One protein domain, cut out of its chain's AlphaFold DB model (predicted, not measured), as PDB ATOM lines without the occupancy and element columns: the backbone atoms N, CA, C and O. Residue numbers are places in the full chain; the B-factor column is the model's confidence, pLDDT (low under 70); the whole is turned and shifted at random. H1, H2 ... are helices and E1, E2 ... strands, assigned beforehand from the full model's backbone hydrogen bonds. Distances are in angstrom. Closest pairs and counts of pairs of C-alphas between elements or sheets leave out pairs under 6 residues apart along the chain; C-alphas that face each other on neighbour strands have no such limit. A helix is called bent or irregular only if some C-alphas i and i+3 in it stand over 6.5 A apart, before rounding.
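AT A GLANCE: This is residues 43 to 136 and 203 to 213 of the 219 residues of the protein "YkgJ family cysteine cluster protein" of Candidatus Lokiarchaeota archaeon (UniProt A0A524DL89). A long, bent hairpin, E1 and E2, reaches out from a small body of loops and two crosswise helices, H1 and H2; its tip, residues 91 to 96, sticks out. The printed part has 105 residues, under half in named elements: H1, H2, E1, E2, H3, H4, mixed helices and strands. It is only just loose, close to compact (radius of gyration of the C-alphas 15.7 A), and spans 53 by 32 by 23 A.

IN THESE COORDINATES: H1, residues 54 to 63, starts at C-alpha (198.497, 44.642, 50.083). H2, 68 to 79, measures 16.4 A; E1, 80 to 89, 25.6 A; E2, 98 to 107, 26.8 A. H3 is 133 to 136; H4, 205 to 208, ends at C-alpha (199.564, 51.106, 56.380).

HOW THE PARTS SIT: E1 and E2 are antiparallel; N 81 and O 106 are 2.8 A apart. E1 bends by 56 degrees at 83, E2 by 57 at 103. H2 touches H1 with residues 71 to 76 alone, about perpendicular at 84 degrees; closest C-alphas, Ala 61 and Phe 75, 6.2 A. H1 and H3 are close but not clearly touching: Asp 56 and Phe 133, closest C-alphas, 6.7 A. The closest C-alphas of E2 and H4, Lys 103 and Ile 205, are 6.3 A apart. H1 and H2 have every O i to N i+4 pair within hydrogen-bond range; H3 and H4 are too short.

THE WHOLE: The farthest C-alphas, Gly 93 and Asn 122, are 53.1 A apart. E2 to H3 is a long link. Residues 137 to 202 are not printed, a 26.8 A gap between C-alphas 136 and 203. Residues 44 to 47 have pLDDT under 70.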
ATOM      1  N   ARG A  43     189.989  24.637  55.296       88.25
ATOM      2  CA  ARG A  43     189.203  24.324  56.497       88.25
ATOM      3  C   ARG A  43     190.081  24.350  57.752       88.25
ATOM      4  O   ARG A  43     191.180  23.805  57.719       88.25
ATOM      5  N   GLY A  44     189.554  24.918  58.837       69.62
ATOM      6  CA  GLY A  44     190.128  24.897  60.183       69.62
ATOM      7  C   GLY A  44     191.116  26.030  60.481       69.62
ATOM      8  O   GLY A  44     192.260  25.994  60.030       69.62
ATOM      9  N   LEU A  45     190.724  26.978  61.345       58.00
ATOM     10  CA  LEU A  45     191.614  28.025  61.882       58.00
ATOM     11  C   LEU A  45     192.716  27.432  62.776       58.00
ATOM     12  O   LEU A  45     193.818  27.972  62.873       58.00
ATOM     13  N   LEU A  46     192.443  26.282  63.408       51.72
ATOM     14  CA  LEU A  46     193.378  25.581  64.300       51.72
ATOM     15  C   LEU A  46     194.669  25.104  63.605       51.72
ATOM     16  O   LEU A  46     195.599  24.668  64.287       51.72
ATOM     17  N   GLU A  47     194.741  25.184  62.273       63.59
ATOM     18  CA  GLU A  47     195.930  24.844  61.479       63.59
ATOM     19  C   GLU A  47     196.802  26.057  61.124       63.59
ATOM     20  O   GLU A  47     197.937  25.884  60.675       63.59
ATOM     21  N   GLY A  48     196.322  27.276  61.384       76.62
ATOM     22  CA  GLY A  48     197.069  28.518  61.213       76.62
ATOM     23  C   GLY A  48     196.350  29.571  60.372       76.62
ATOM     24  O   GLY A  48     195.375  29.315  59.673       76.62
ATOM     25  N   GLU A  49     196.881  30.789  60.434       88.75
ATOM     26  CA  GLU A  49     196.364  31.939  59.694       88.75
ATOM     27  C   GLU A  49     196.825  31.931  58.230       88.75
ATOM     28  O   GLU A  49     197.960  31.554  57.911       88.75
ATOM     29  N   VAL A  50     195.975  32.438  57.331       93.81
ATOM     30  CA  VAL A  50     196.375  32.791  55.961       93.81
ATOM     31  C   VAL A  50     196.603  34.292  55.902       93.81
ATOM     32  O   VAL A  50     195.656  35.063  55.742       93.81
ATOM     33  N   TYR A  51     197.858  34.707  56.033       95.69
ATOM     34  CA  TYR A  51     198.250  36.108  56.013       95.69
ATOM     35  C   TYR A  51     198.018  36.740  54.641       95.69
ATOM     36  O   TYR A  51     198.227  36.133  53.584       95.69
ATOM     37  N   LEU A  52     197.596  38.000  54.676       97.69
ATOM     38  CA  LEU A  52     197.306  38.816  53.512       97.69
ATOM     39  C   LEU A  52     198.178  40.064  53.527       97.69
ATOM     40  O   LEU A  52     198.193  40.826  54.492       97.69
ATOM     41  N   TYR A  53     198.844  40.311  52.407       96.81
ATOM     42  CA  TYR A  53     199.549  41.563  52.156       96.81
ATOM     43  C   TYR A  53     198.775  42.419  51.153       96.81
ATOM     44  O   TYR A  53     197.864  41.932  50.477       96.81
ATOM     45  N   ARG A  54     199.152  43.696  51.007       95.81
ATOM     46  CA  ARG A  54     198.497  44.642  50.083       95.81
ATOM     47  C   ARG A  54     198.241  44.047  48.694       95.81
ATOM     48  O   ARG A  54     197.115  44.104  48.207       95.81
ATOM     49  N   ASP A  55     199.249  43.420  48.093       96.38
ATOM     50  CA  ASP A  55     199.144  42.822  46.755       96.38
ATOM     51  C   ASP A  55     198.168  41.641  46.691       96.38
ATOM     52  O   ASP A  55     197.596  41.358  45.634       96.38
ATOM     53  N   ASP A  56     197.992  40.910  47.793       98.00
ATOM     54  CA  ASP A  56     196.991  39.850  47.891       98.00
ATOM     55  C   ASP A  56     195.590  40.446  47.928       98.00
ATOM     56  O   ASP A  56     194.744  40.043  47.130       98.00
ATOM     57  N   ILE A  57     195.380  41.453  48.775       97.56
ATOM     58  CA  ILE A  57     194.097  42.145  48.937       97.56
ATOM     59  C   ILE A  57     193.668  42.802  47.626       97.56
ATOM     60  O   ILE A  57     192.573  42.532  47.143       97.56
ATOM     61  N   VAL A  58     194.542  43.589  46.992       96.38
ATOM     62  CA  VAL A  58     194.242  44.265  45.718       96.38
ATOM     63  C   VAL A  58     193.903  43.252  44.624       96.38
ATOM     64  O   VAL A  58     192.948  43.439  43.868       96.38
ATOM     65  N   ARG A  59     194.652  42.147  44.541       97.81
ATOM     66  CA  ARG A  59     194.413  41.107  43.534       97.81
ATOM     67  C   ARG A  59     193.094  40.371  43.764       97.81
ATOM     68  O   ARG A  59     192.380  40.121  42.795       97.81
ATOM     69  N   LEU A  60     192.777  40.026  45.011       98.31
ATOM     70  CA  LEU A  60     191.528  39.356  45.378       98.31
ATOM     71  C   LEU A  60     190.325  40.279  45.169       98.31
ATOM     72  O   LEU A  60     189.370  39.879  44.509       98.31
ATOM     73  N   ALA A  61     190.405  41.526  45.635       97.88
ATOM     74  CA  ALA A  61     189.373  42.538  45.438       97.88
ATOM     75  C   ALA A  61     189.078  42.752  43.945       97.88
ATOM     76  O   ALA A  61     187.925  42.654  43.527       97.88
ATOM     77  N   LYS A  62     190.122  42.919  43.116       97.06
ATOM     78  CA  LYS A  62     189.980  43.030  41.654       97.06
ATOM     79  C   LYS A  62     189.320  41.792  41.045       97.06
ATOM     80  O   LYS A  62     188.441  41.928  40.198       97.06
ATOM     81  N   HIS A  63     189.736  40.594  41.456       98.12
ATOM     82  CA  HIS A  63     189.169  39.341  40.951       98.12
ATOM     83  C   HIS A  63     187.678  39.201  41.284       98.12
ATOM     84  O   HIS A  63     186.897  38.764  40.443       98.12
ATOM     85  N   LEU A  64     187.285  39.640  42.479       97.75
ATOM     86  CA  LEU A  64     185.906  39.645  42.970       97.75
ATOM     87  C   LEU A  64     185.112  40.888  42.542       97.75
ATOM     88  O   LEU A  64     183.978  41.067  42.974       97.75
ATOM     89  N   LYS A  65     185.686  41.728  41.671       97.75
ATOM     90  CA  LYS A  65     185.063  42.931  41.099       97.75
ATOM     91  C   LYS A  65     184.731  44.035  42.116       97.75
ATOM     92  O   LYS A  65     183.929  44.912  41.800       97.75
ATOM     93  N   PHE A  66     185.393  44.063  43.272       97.38
ATOM     94  CA  PHE A  66     185.408  45.245  44.137       97.38
ATOM     95  C   PHE A  66     186.225  46.356  43.463       97.38
ATOM     96  O   PHE A  66     187.330  46.108  42.971       97.38
ATOM     97  N   LYS A  67     185.681  47.577  43.404       93.44
ATOM     98  CA  LYS A  67     186.272  48.705  42.662       93.44
ATOM     99  C   LYS A  67     186.600  49.883  43.574       93.44
ATOM    100  O   LYS A  67     185.811  50.237  44.445       93.44
ATOM    101  N   GLY A  68     187.738  50.521  43.300       92.88
ATOM    102  CA  GLY A  68     188.178  51.728  44.000       92.88
ATOM    103  C   GLY A  68     188.415  51.518  45.497       92.88
ATOM    104  O   GLY A  68     188.488  50.390  45.990       92.88
ATOM    105  N   GLU A  69     188.534  52.626  46.221       91.50
ATOM    106  CA  GLU A  69     188.769  52.614  47.669       91.50
ATOM    107  C   GLU A  69     187.585  52.039  48.446       91.50
ATOM    108  O   GLU A  69     187.786  51.247  49.366       91.50
ATOM    109  N   LEU A  70     186.353  52.371  48.044       93.38
ATOM    110  CA  LEU A  70     185.144  51.838  48.674       93.38
ATOM    111  C   LEU A  70     185.082  50.310  48.552       93.38
ATOM    112  O   LEU A  70     184.854  49.624  49.543       93.38
ATOM    113  N   GLY A  71     185.389  49.761  47.374       95.75
ATOM    114  CA  GLY A  71     185.440  48.315  47.184       95.75
ATOM    115  C   GLY A  71     186.524  47.633  48.025       95.75
ATOM    116  O   GLY A  71     186.305  46.533  48.528       95.75
ATOM    117  N   LEU A  72     187.683  48.271  48.228       95.88
ATOM    118  CA  LEU A  72     188.713  47.744  49.133       95.88
ATOM    119  C   LEU A  72     188.245  47.740  50.594       95.88
ATOM    120  O   LEU A  72     188.498  46.760  51.296       95.88
ATOM    121  N   ARG A  73     187.532  48.787  51.032       95.75
ATOM    122  CA  ARG A  73     186.914  48.851  52.369       95.75
ATOM    123  C   ARG A  73     185.897  47.729  52.562       95.75
ATOM    124  O   ARG A  73     185.960  47.002  53.551       95.75
ATOM    125  N   GLU A  74     185.007  47.526  51.592       96.31
ATOM    126  CA  GLU A  74     184.013  46.448  51.624       96.31
ATOM    127  C   GLU A  74     184.656  45.058  51.629       96.31
ATOM    128  O   GLU A  74     184.268  44.199  52.427       96.31
ATOM    129  N   PHE A  75     185.666  44.839  50.779       97.25
ATOM    130  CA  PHE A  75     186.425  43.592  50.751       97.25
ATOM    131  C   PHE A  75     187.082  43.327  52.109       97.25
ATOM    132  O   PHE A  75     186.958  42.224  52.644       97.25
ATOM    133  N   ALA A  76     187.747  44.332  52.685       96.56
ATOM    134  CA  ALA A  76     188.406  44.209  53.978       96.56
ATOM    135  C   ALA A  76     187.405  43.886  55.093       96.56
ATOM    136  O   ALA A  76     187.611  42.932  55.840       96.56
ATOM    137  N   ARG A  77     186.279  44.604  55.153       95.44
ATOM    138  CA  ARG A  77     185.206  44.360  56.129       95.44
ATOM    139  C   ARG A  77     184.660  42.931  56.052       95.44
ATOM    140  O   ARG A  77     184.363  42.328  57.084       95.44
ATOM    141  N   LYS A  78     184.503  42.392  54.840       95.56
ATOM    142  CA  LYS A  78     183.882  41.080  54.622       95.56
ATOM    143  C   LYS A  78     184.852  39.914  54.816       95.56
ATOM    144  O   LYS A  78     184.468  38.913  55.416       95.56
ATOM    145  N   TYR A  79     186.084  40.034  54.322       96.69
ATOM    146  CA  TYR A  79     186.986  38.890  54.136       96.69
ATOM    147  C   TYR A  79     188.297  38.966  54.913       96.69
ATOM    148  O   TYR A  79     189.058  37.998  54.891       96.69
ATOM    149  N   VAL A  80     188.595  40.084  55.573       96.38
ATOM    150  CA  VAL A  80     189.877  40.289  56.250       96.38
ATOM    151  C   VAL A  80     189.668  40.373  57.757       96.38
ATOM    152  O   VAL A  80     188.766  41.051  58.244       96.38
ATOM    153  N   ASN A  81     190.530  39.687  58.499       94.00
ATOM    154  CA  ASN A  81     190.642  39.796  59.944       94.00
ATOM    155  C   ASN A  81     191.960  40.486  60.323       94.00
ATOM    156  O   ASN A  81     192.972  40.333  59.636       94.00
ATOM    157  N   ILE A  82     191.949  41.234  61.428       95.81
ATOM    158  CA  ILE A  82     193.164  41.812  62.009       95.81
ATOM    159  C   ILE A  82     193.643  40.874  63.113       95.81
ATOM    160  O   ILE A  82     192.986  40.742  64.144       95.81
ATOM    161  N   VAL A  83     194.809  40.269  62.916       94.00
ATOM    162  CA  VAL A  83     195.398  39.294  63.845       94.00
ATOM    163  C   VAL A  83     196.744  39.787  64.373       94.00
ATOM    164  O   VAL A  83     197.343  40.721  63.834       94.00
ATOM    165  N   GLY A  84     197.223  39.199  65.467       92.94
ATOM    166  CA  GLY A  84     198.566  39.464  65.980       92.94
ATOM    167  C   GLY A  84     199.603  38.583  65.287       92.94
ATOM    168  O   GLY A  84     199.360  37.402  65.075       92.94
ATOM    169  N   GLN A  85     200.782  39.128  64.995       92.62
ATOM    170  CA  GLN A  85     201.926  38.350  64.524       92.62
ATOM    171  C   GLN A  85     203.208  38.718  65.268       92.62
ATOM    172  O   GLN A  85     203.319  39.779  65.887       92.62
ATOM    173  N   THR A  86     204.194  37.825  65.188       91.94
ATOM    174  CA  THR A  86     205.546  38.053  65.702       91.94
ATOM    175  C   THR A  86     206.548  37.938  64.564       91.94
ATOM    176  O   THR A  86     206.554  36.940  63.855       91.94
ATOM    177  N   PHE A  87     207.431  38.925  64.429       91.25
ATOM    178  CA  PHE A  87     208.532  38.896  63.471       91.25
ATOM    179  C   PHE A  87     209.859  39.108  64.196       91.25
ATOM    180  O   PHE A  87     210.015  40.079  64.940       91.25
ATOM    181  N   TYR A  88     210.821  38.206  64.005       89.44
ATOM    182  CA  TYR A  88     212.170  38.408  64.529       89.44
ATOM    183  C   TYR A  88     212.964  39.309  63.581       89.44
ATOM    184  O   TYR A  88     213.018  39.096  62.372       89.44
ATOM    185  N   TRP A  89     213.621  40.324  64.128       90.81
ATOM    186  CA  TRP A  89     214.463  41.208  63.337       90.81
ATOM    187  C   TRP A  89     215.718  41.603  64.105       90.81
ATOM    188  O   TRP A  89     215.680  41.937  65.296       90.81
ATOM    189  N   LYS A  90     216.848  41.563  63.401       89.44
ATOM    190  CA  LYS A  90     218.136  42.066  63.868       89.44
ATOM    191  C   LYS A  90     218.451  43.329  63.083       89.44
ATOM    192  O   LYS A  90     218.636  43.269  61.872       89.44
ATOM    193  N   GLU A  91     218.493  44.460  63.779       89.12
ATOM    194  CA  GLU A  91     218.854  45.728  63.146       89.12
ATOM    195  C   GLU A  91     220.288  45.677  62.604       89.12
ATOM    196  O   GLU A  91     221.147  45.026  63.216       89.12
ATOM    197  N   PRO A  92     220.581  46.385  61.499       88.75
ATOM    198  CA  PRO A  92     221.955  46.610  61.067       88.75
ATOM    199  C   PRO A  92     222.809  47.147  62.226       88.75
ATOM    200  O   PRO A  92     222.413  48.084  62.914       88.75
ATOM    201  N   GLY A  93     223.953  46.508  62.485       89.44
ATOM    202  CA  GLY A  93     224.862  46.875  63.579       89.44
ATOM    203  C   GLY A  93     224.439  46.426  64.987       89.44
ATOM    204  O   GLY A  93     225.226  46.549  65.924       89.44
ATOM    205  N   ALA A  94     223.244  45.858  65.182       90.00
ATOM    206  CA  ALA A  94     222.841  45.374  66.501       90.00
ATOM    207  C   ALA A  94     223.604  44.104  66.906       90.00
ATOM    208  O   ALA A  94     223.767  43.172  66.117       90.00
ATOM    209  N   LYS A  95     223.985  44.011  68.188       89.75
ATOM    210  CA  LYS A  95     224.617  42.804  68.755       89.75
ATOM    211  C   LYS A  95     223.680  41.588  68.720       89.75
ATOM    212  O   LYS A  95     224.105  40.482  68.402       89.75
ATOM    213  N   ARG A  96     222.386  41.800  68.987       87.81
ATOM    214  CA  ARG A  96     221.346  40.758  69.029       87.81
ATOM    215  C   ARG A  96     220.070  41.218  68.330       87.81
ATOM    216  O   ARG A  96     219.756  42.406  68.354       87.81
ATOM    217  N   GLY A  97     219.340  40.281  67.730       88.94
ATOM    218  CA  GLY A  97     217.985  40.542  67.247       88.94
ATOM    219  C   GLY A  97     216.946  40.414  68.358       88.94
ATOM    220  O   GLY A  97     217.255  40.022  69.488       88.94
ATOM    221  N   ARG A  98     215.705  40.777  68.040       91.94
ATOM    222  CA  ARG A  98     214.558  40.684  68.950       91.94
ATOM    223  C   ARG A  98     213.272  40.378  68.191       91.94
ATOM    224  O   ARG A  98     213.175  40.628  66.994       91.94
ATOM    225  N   ASN A  99     212.287  39.870  68.923       92.62
ATOM    226  CA  ASN A  99     210.935  39.649  68.426       92.62
ATOM    227  C   ASN A  99     210.121  40.944  68.510       92.62
ATOM    228  O   ASN A  99     210.047  41.557  69.574       92.62
ATOM    229  N   TYR A 100     209.482  41.315  67.407       93.88
ATOM    230  CA  TYR A 100     208.527  42.411  67.314       93.88
ATOM    231  C   TYR A 100     207.121  41.832  67.214       93.88
ATOM    232  O   TYR A 100     206.856  41.020  66.330       93.88
ATOM    233  N   LYS A 101     206.229  42.248  68.114       95.50
ATOM    234  CA  LYS A 101     204.813  41.863  68.104       95.50
ATOM    235  C   LYS A 101     203.984  43.022  67.568       95.50
ATOM    236  O   LYS A 101     204.115  44.133  68.075       95.50
ATOM    237  N   PHE A 102     203.165  42.780  66.554       95.50
ATOM    238  CA  PHE A 102     202.338  43.810  65.921       95.50
ATOM    239  C   PHE A 102     201.140  43.193  65.199       95.50
ATOM    240  O   PHE A 102     201.051  41.974  65.054       95.50
ATOM    241  N   LYS A 103     200.198  44.040  64.776       96.25
ATOM    242  CA  LYS A 103     199.004  43.615  64.039       96.25
ATOM    243  C   LYS A 103     199.324  43.347  62.564       96.25
ATOM    244  O   LYS A 103     200.185  43.995  61.974       96.25
ATOM    245  N   THR A 104     198.601  42.416  61.964       96.69
ATOM    246  CA  THR A 104     198.655  42.089  60.537       96.69
ATOM    247  C   THR A 104     197.272  41.701  60.029       96.69
ATOM    248  O   THR A 104     196.314  41.675  60.801       96.69
ATOM    249  N   LEU A 105     197.172  41.423  58.733       97.44
ATOM    250  CA  LEU A 105     195.943  41.001  58.079       97.44
ATOM    251  C   LEU A 105     196.006  39.512  57.752       97.44
ATOM    252  O   LEU A 105     197.018  39.021  57.256       97.44
ATOM    253  N   ALA A 106     194.911  38.811  58.010       95.94
ATOM    254  CA  ALA A 106     194.702  37.427  57.613       95.94
ATOM    255  C   ALA A 106     193.308  37.263  57.000       95.94
ATOM    256  O   ALA A 106     192.463  38.157  57.116       95.94
ATOM    257  N   PHE A 107     193.051  36.144  56.329       94.94
ATOM    258  CA  PHE A 107     191.685  35.818  55.939       94.94
ATOM    259  C   PHE A 107     190.790  35.679  57.167       94.94
ATOM    260  O   PHE A 107     191.159  35.091  58.177       94.94
ATOM    261  N   LYS A 108     189.571  36.192  57.042       93.25
ATOM    262  CA  LYS A 108     188.477  35.813  57.923       93.25
ATOM    263  C   LYS A 108     188.023  34.398  57.552       93.25
ATOM    264  O   LYS A 108     187.957  34.068  56.367       93.25
ATOM    265  N   PHE A 109     187.686  33.594  58.551       92.06
ATOM    266  CA  PHE A 109     187.043  32.289  58.389       92.06
ATOM    267  C   PHE A 109     185.581  32.371  58.856       92.06
ATOM    268  O   PHE A 109     185.184  33.347  59.502       92.06
ATOM    269  N   THR A 110     184.754  31.413  58.446       91.19
ATOM    270  CA  THR A 110     183.307  31.392  58.699       91.19
ATOM    271  C   THR A 110     182.804  29.974  58.948       91.19
ATOM    272  O   THR A 110     183.494  29.010  58.626       91.19
ATOM    273  N   GLY A 111     181.590  29.865  59.489       89.75
ATOM    274  CA  GLY A 111     180.970  28.589  59.845       89.75
ATOM    275  C   GLY A 111     181.571  27.958  61.101       89.75
ATOM    276  O   GLY A 111     182.620  28.382  61.587       89.75
ATOM    277  N   ASP A 112     180.895  26.930  61.610       86.81
ATOM    278  CA  ASP A 112     181.300  26.220  62.831       86.81
ATOM    279  C   ASP A 112     182.579  25.388  62.634       86.81
ATOM    280  O   ASP A 112     183.299  25.110  63.589       86.81
ATOM    281  N   ASP A 113     182.887  25.009  61.390       85.31
ATOM    282  CA  ASP A 113     184.112  24.301  61.002       85.31
ATOM    283  C   ASP A 113     185.263  25.245  60.603       85.31
ATOM    284  O   ASP A 113     186.307  24.781  60.134       85.31
ATOM    285  N   GLU A 114     185.077  26.560  60.777       89.12
ATOM    286  CA  GLU A 114     186.055  27.609  60.480       89.12
ATOM    287  C   GLU A 114     186.682  27.453  59.084       89.12
ATOM    288  O   GLU A 114     187.902  27.334  58.930       89.12
ATOM    289  N   HIS A 115     185.856  27.435  58.039       92.06
ATOM    290  CA  HIS A 115     186.320  27.355  56.655       92.06
ATOM    291  C   HIS A 115     186.488  28.734  56.004       92.06
ATOM    292  O   HIS A 115     185.945  29.756  56.428       92.06
ATOM    293  N   CYS A 116     187.317  28.784  54.965       93.69
ATOM    294  CA  CYS A 116     187.574  29.987  54.189       93.69
ATOM    295  C   CYS A 116     186.305  30.396  53.428       93.69
ATOM    296  O   CYS A 116     185.717  29.568  52.744       93.69
ATOM    297  N   TYR A 117     185.961  31.690  53.428       94.88
ATOM    298  CA  TYR A 117     184.809  32.250  52.689       94.88
ATOM    299  C   TYR A 117     184.758  31.914  51.190       94.88
ATOM    300  O   TYR A 117     183.741  32.145  50.541       94.88
ATOM    301  N   PHE A 118     185.873  31.464  50.611       95.81
ATOM    302  CA  PHE A 118     185.987  31.151  49.190       95.81
ATOM    303  C   PHE A 118     185.958  29.651  48.892       95.81
ATOM    304  O   PHE A 118     186.241  29.269  47.756       95.81
ATOM    305  N   LEU A 119     185.673  28.809  49.881       95.31
ATOM    306  CA  LEU A 119     185.412  27.392  49.680       95.31
ATOM    307  C   LEU A 119     183.928  27.207  49.355       95.31
ATOM    308  O   LEU A 119     183.087  27.631  50.138       95.31
ATOM    309  N   ASP A 120     183.618  26.625  48.198       93.94
ATOM    310  CA  ASP A 120     182.235  26.305  47.838       93.94
ATOM    311  C   ASP A 120     181.781  24.943  48.393       93.94
ATOM    312  O   ASP A 120     182.571  24.168  48.946       93.94
ATOM    313  N   ASP A 121     180.498  24.644  48.203       92.50
ATOM    314  CA  ASP A 121     179.860  23.407  48.668       92.50
ATOM    315  C   ASP A 121     180.444  22.142  48.009       92.50
ATOM    316  O   ASP A 121     180.347  21.046  48.558       92.50
ATOM    317  N   ASN A 122     181.127  22.286  46.867       92.81
ATOM    318  CA  ASN A 122     181.824  21.201  46.174       92.81
ATOM    319  C   ASN A 122     183.281  21.029  46.647       92.81
ATOM    320  O   ASN A 122     184.037  20.261  46.049       92.81
ATOM    321  N   ASN A 123     183.693  21.711  47.722       91.06
ATOM    322  CA  ASN A 123     185.067  21.765  48.234       91.06
ATOM    323  C   ASN A 123     186.083  22.401  47.270       91.06
ATOM    324  O   ASN A 123     187.286  22.129  47.359       91.06
ATOM    325  N   LEU A 124     185.639  23.281  46.374       93.06
ATOM    326  CA  LEU A 124     186.502  23.981  45.432       93.06
ATOM    327  C   LEU A 124     186.770  25.416  45.888       93.06
ATOM    328  O   LEU A 124     185.909  26.134  46.393       93.06
ATOM    329  N   CYS A 125     188.011  25.862  45.689       94.75
ATOM    330  CA  CYS A 125     188.392  27.246  45.952       94.75
ATOM    331  C   CYS A 125     187.929  28.144  44.796       94.75
ATOM    332  O   CYS A 125     188.535  28.153  43.719       94.75
ATOM    333  N   THR A 126     186.910  28.964  45.038       96.00
ATOM    334  CA  THR A 126     186.303  29.858  44.036       96.00
ATOM    335  C   THR A 126     187.259  30.947  43.545       96.00
ATOM    336  O   THR A 126     187.155  31.408  42.411       96.00
ATOM    337  N   VAL A 127     188.267  31.307  44.349       96.94
ATOM    338  CA  VAL A 127     189.304  32.294  44.001       96.94
ATOM    339  C   VAL A 127     190.650  31.657  43.659       96.94
ATOM    340  O   VAL A 127     191.677  32.336  43.703       96.94
ATOM    341  N   HIS A 128     190.701  30.367  43.299       95.88
ATOM    342  CA  HIS A 128     191.967  29.640  43.133       95.88
ATOM    343  C   HIS A 128     192.957  30.371  42.208       95.88
ATOM    344  O   HIS A 128     194.146  30.438  42.511       95.88
ATOM    345  N   LYS A 129     192.495  31.002  41.120       96.25
ATOM    346  CA  LYS A 129     193.356  31.781  40.203       96.25
ATOM    347  C   LYS A 129     193.926  33.067  40.827       96.25
ATOM    348  O   LYS A 129     195.015  33.489  40.447       96.25
ATOM    349  N   ALA A 130     193.230  33.671  41.790       97.69
ATOM    350  CA  ALA A 130     193.618  34.918  42.458       97.69
ATOM    351  C   ALA A 130     194.184  34.730  43.878       97.69
ATOM    352  O   ALA A 130     194.624  35.717  44.475       97.69
ATOM    353  N   ARG A 131     194.215  33.487  44.382       96.81
ATOM    354  CA  ARG A 131     194.593  33.097  45.751       96.81
ATOM    355  C   ARG A 131     195.840  33.835  46.286       96.81
ATOM    356  O   ARG A 131     196.730  34.186  45.495       96.81
ATOM    357  N   PRO A 132     195.917  34.121  47.602       97.12
ATOM    358  CA  PRO A 132     197.009  34.895  48.195       97.12
ATOM    359  C   PRO A 132     198.367  34.211  48.003       97.12
ATOM    360  O   PRO A 132     198.446  33.036  47.630       97.12
ATOM    361  N   PHE A 133     199.458  34.947  48.221       97.38
ATOM    362  CA  PHE A 133     200.805  34.403  48.084       97.38
ATOM    363  C   PHE A 133     201.003  33.139  48.925       97.38
ATOM    364  O   PHE A 133     201.447  32.141  48.364       97.38
ATOM    365  N   GLN A 134     200.589  33.135  50.196       95.25
ATOM    366  CA  GLN A 134     200.730  31.970  51.076       95.25
ATOM    367  C   GLN A 134     200.042  30.722  50.488       95.25
ATOM    368  O   GLN A 134     200.683  29.683  50.351       95.25
ATOM    369  N   CYS A 135     198.804  30.830  49.990       95.38
ATOM    370  CA  CYS A 135     198.117  29.712  49.319       95.38
ATOM    371  C   CYS A 135     198.782  29.268  48.001       95.38
ATOM    372  O   CYS A 135     198.635  28.117  47.595       95.38
ATOM    373  N   ARG A 136     199.474  30.161  47.278       95.44
ATOM    374  CA  ARG A 136     200.235  29.796  46.061       95.44
ATOM    375  C   ARG A 136     201.577  29.157  46.380       95.44
ATOM    376  O   ARG A 136     202.033  28.339  45.592       95.44
ATOM    377  N   PHE A 203     204.281  50.711  63.797       96.56
ATOM    378  CA  PHE A 203     203.405  49.545  63.893       96.56
ATOM    379  C   PHE A 203     201.896  49.866  63.912       96.56
ATOM    380  O   PHE A 203     201.090  49.024  64.316       96.56
ATOM    381  N   ASN A 204     201.491  51.044  63.425       96.25
ATOM    382  CA  ASN A 204     200.090  51.396  63.233       96.25
ATOM    383  C   ASN A 204     199.550  50.802  61.923       96.25
ATOM    384  O   ASN A 204     199.792  51.320  60.833       96.25
ATOM    385  N   ILE A 205     198.766  49.729  62.039       96.00
ATOM    386  CA  ILE A 205     198.195  49.033  60.879       96.00
ATOM    387  C   ILE A 205     197.249  49.918  60.055       96.00
ATOM    388  O   ILE A 205     197.191  49.762  58.839       96.00
ATOM    389  N   TYR A 206     196.557  50.875  60.681       95.81
ATOM    390  CA  TYR A 206     195.630  51.778  59.987       95.81
ATOM    391  C   TYR A 206     196.352  52.850  59.163       95.81
ATOM    392  O   TYR A 206     195.772  53.379  58.222       95.81
ATOM    393  N   SER A 207     197.615  53.151  59.490       94.88
ATOM    394  CA  SER A 207     198.474  54.003  58.657       94.88
ATOM    395  C   SER A 207     199.002  53.258  57.432       94.88
ATOM    396  O   SER A 207     199.276  53.872  56.412       94.88
ATOM    397  N   VAL A 208     199.148  51.933  57.520       96.00
ATOM    398  CA  VAL A 208     199.564  51.106  56.380       96.00
ATOM    399  C   VAL A 208     198.367  50.780  55.489       96.00
ATOM    400  O   VAL A 208     198.449  50.894  54.271       96.00
ATOM    401  N   TYR A 209     197.224  50.418  56.063       95.56
ATOM    402  CA  TYR A 209     196.030  50.030  55.318       95.56
ATOM    403  C   TYR A 209     194.873  50.997  55.591       95.56
ATOM    404  O   TYR A 209     193.997  50.731  56.410       95.56
ATOM    405  N   GLU A 210     194.849  52.107  54.855       93.38
ATOM    406  CA  GLU A 210     193.860  53.191  55.005       93.38
ATOM    407  C   GLU A 210     192.408  52.765  54.720       93.38
ATOM    408  O   GLU A 210     191.461  53.412  55.166       93.38
ATOM    409  N   PHE A 211     192.228  51.659  53.990       93.25
ATOM    410  CA  PHE A 211     190.922  51.063  53.701       93.25
ATOM    411  C   PHE A 211     190.385  50.184  54.842       93.25
ATOM    412  O   PHE A 211     189.285  49.646  54.722       93.25
ATOM    413  N   LEU A 212     191.139  49.963  55.923       93.44
ATOM    414  CA  LEU A 212     190.601  49.232  57.067       93.44
ATOM    415  C   LEU A 212     189.525  50.074  57.765       93.44
ATOM    416  O   LEU A 212     189.748  51.269  57.987       93.44
ATOM    417  N   PRO A 213     188.391  49.468  58.162       80.88
ATOM    418  CA  PRO A 213     187.394  50.169  58.957       80.88
ATOM    419  C   PRO A 213     188.033  50.618  60.275       80.88
ATOM    420  O   PRO A 213     188.669  49.822  60.979       80.88
TER     421      PRO A 213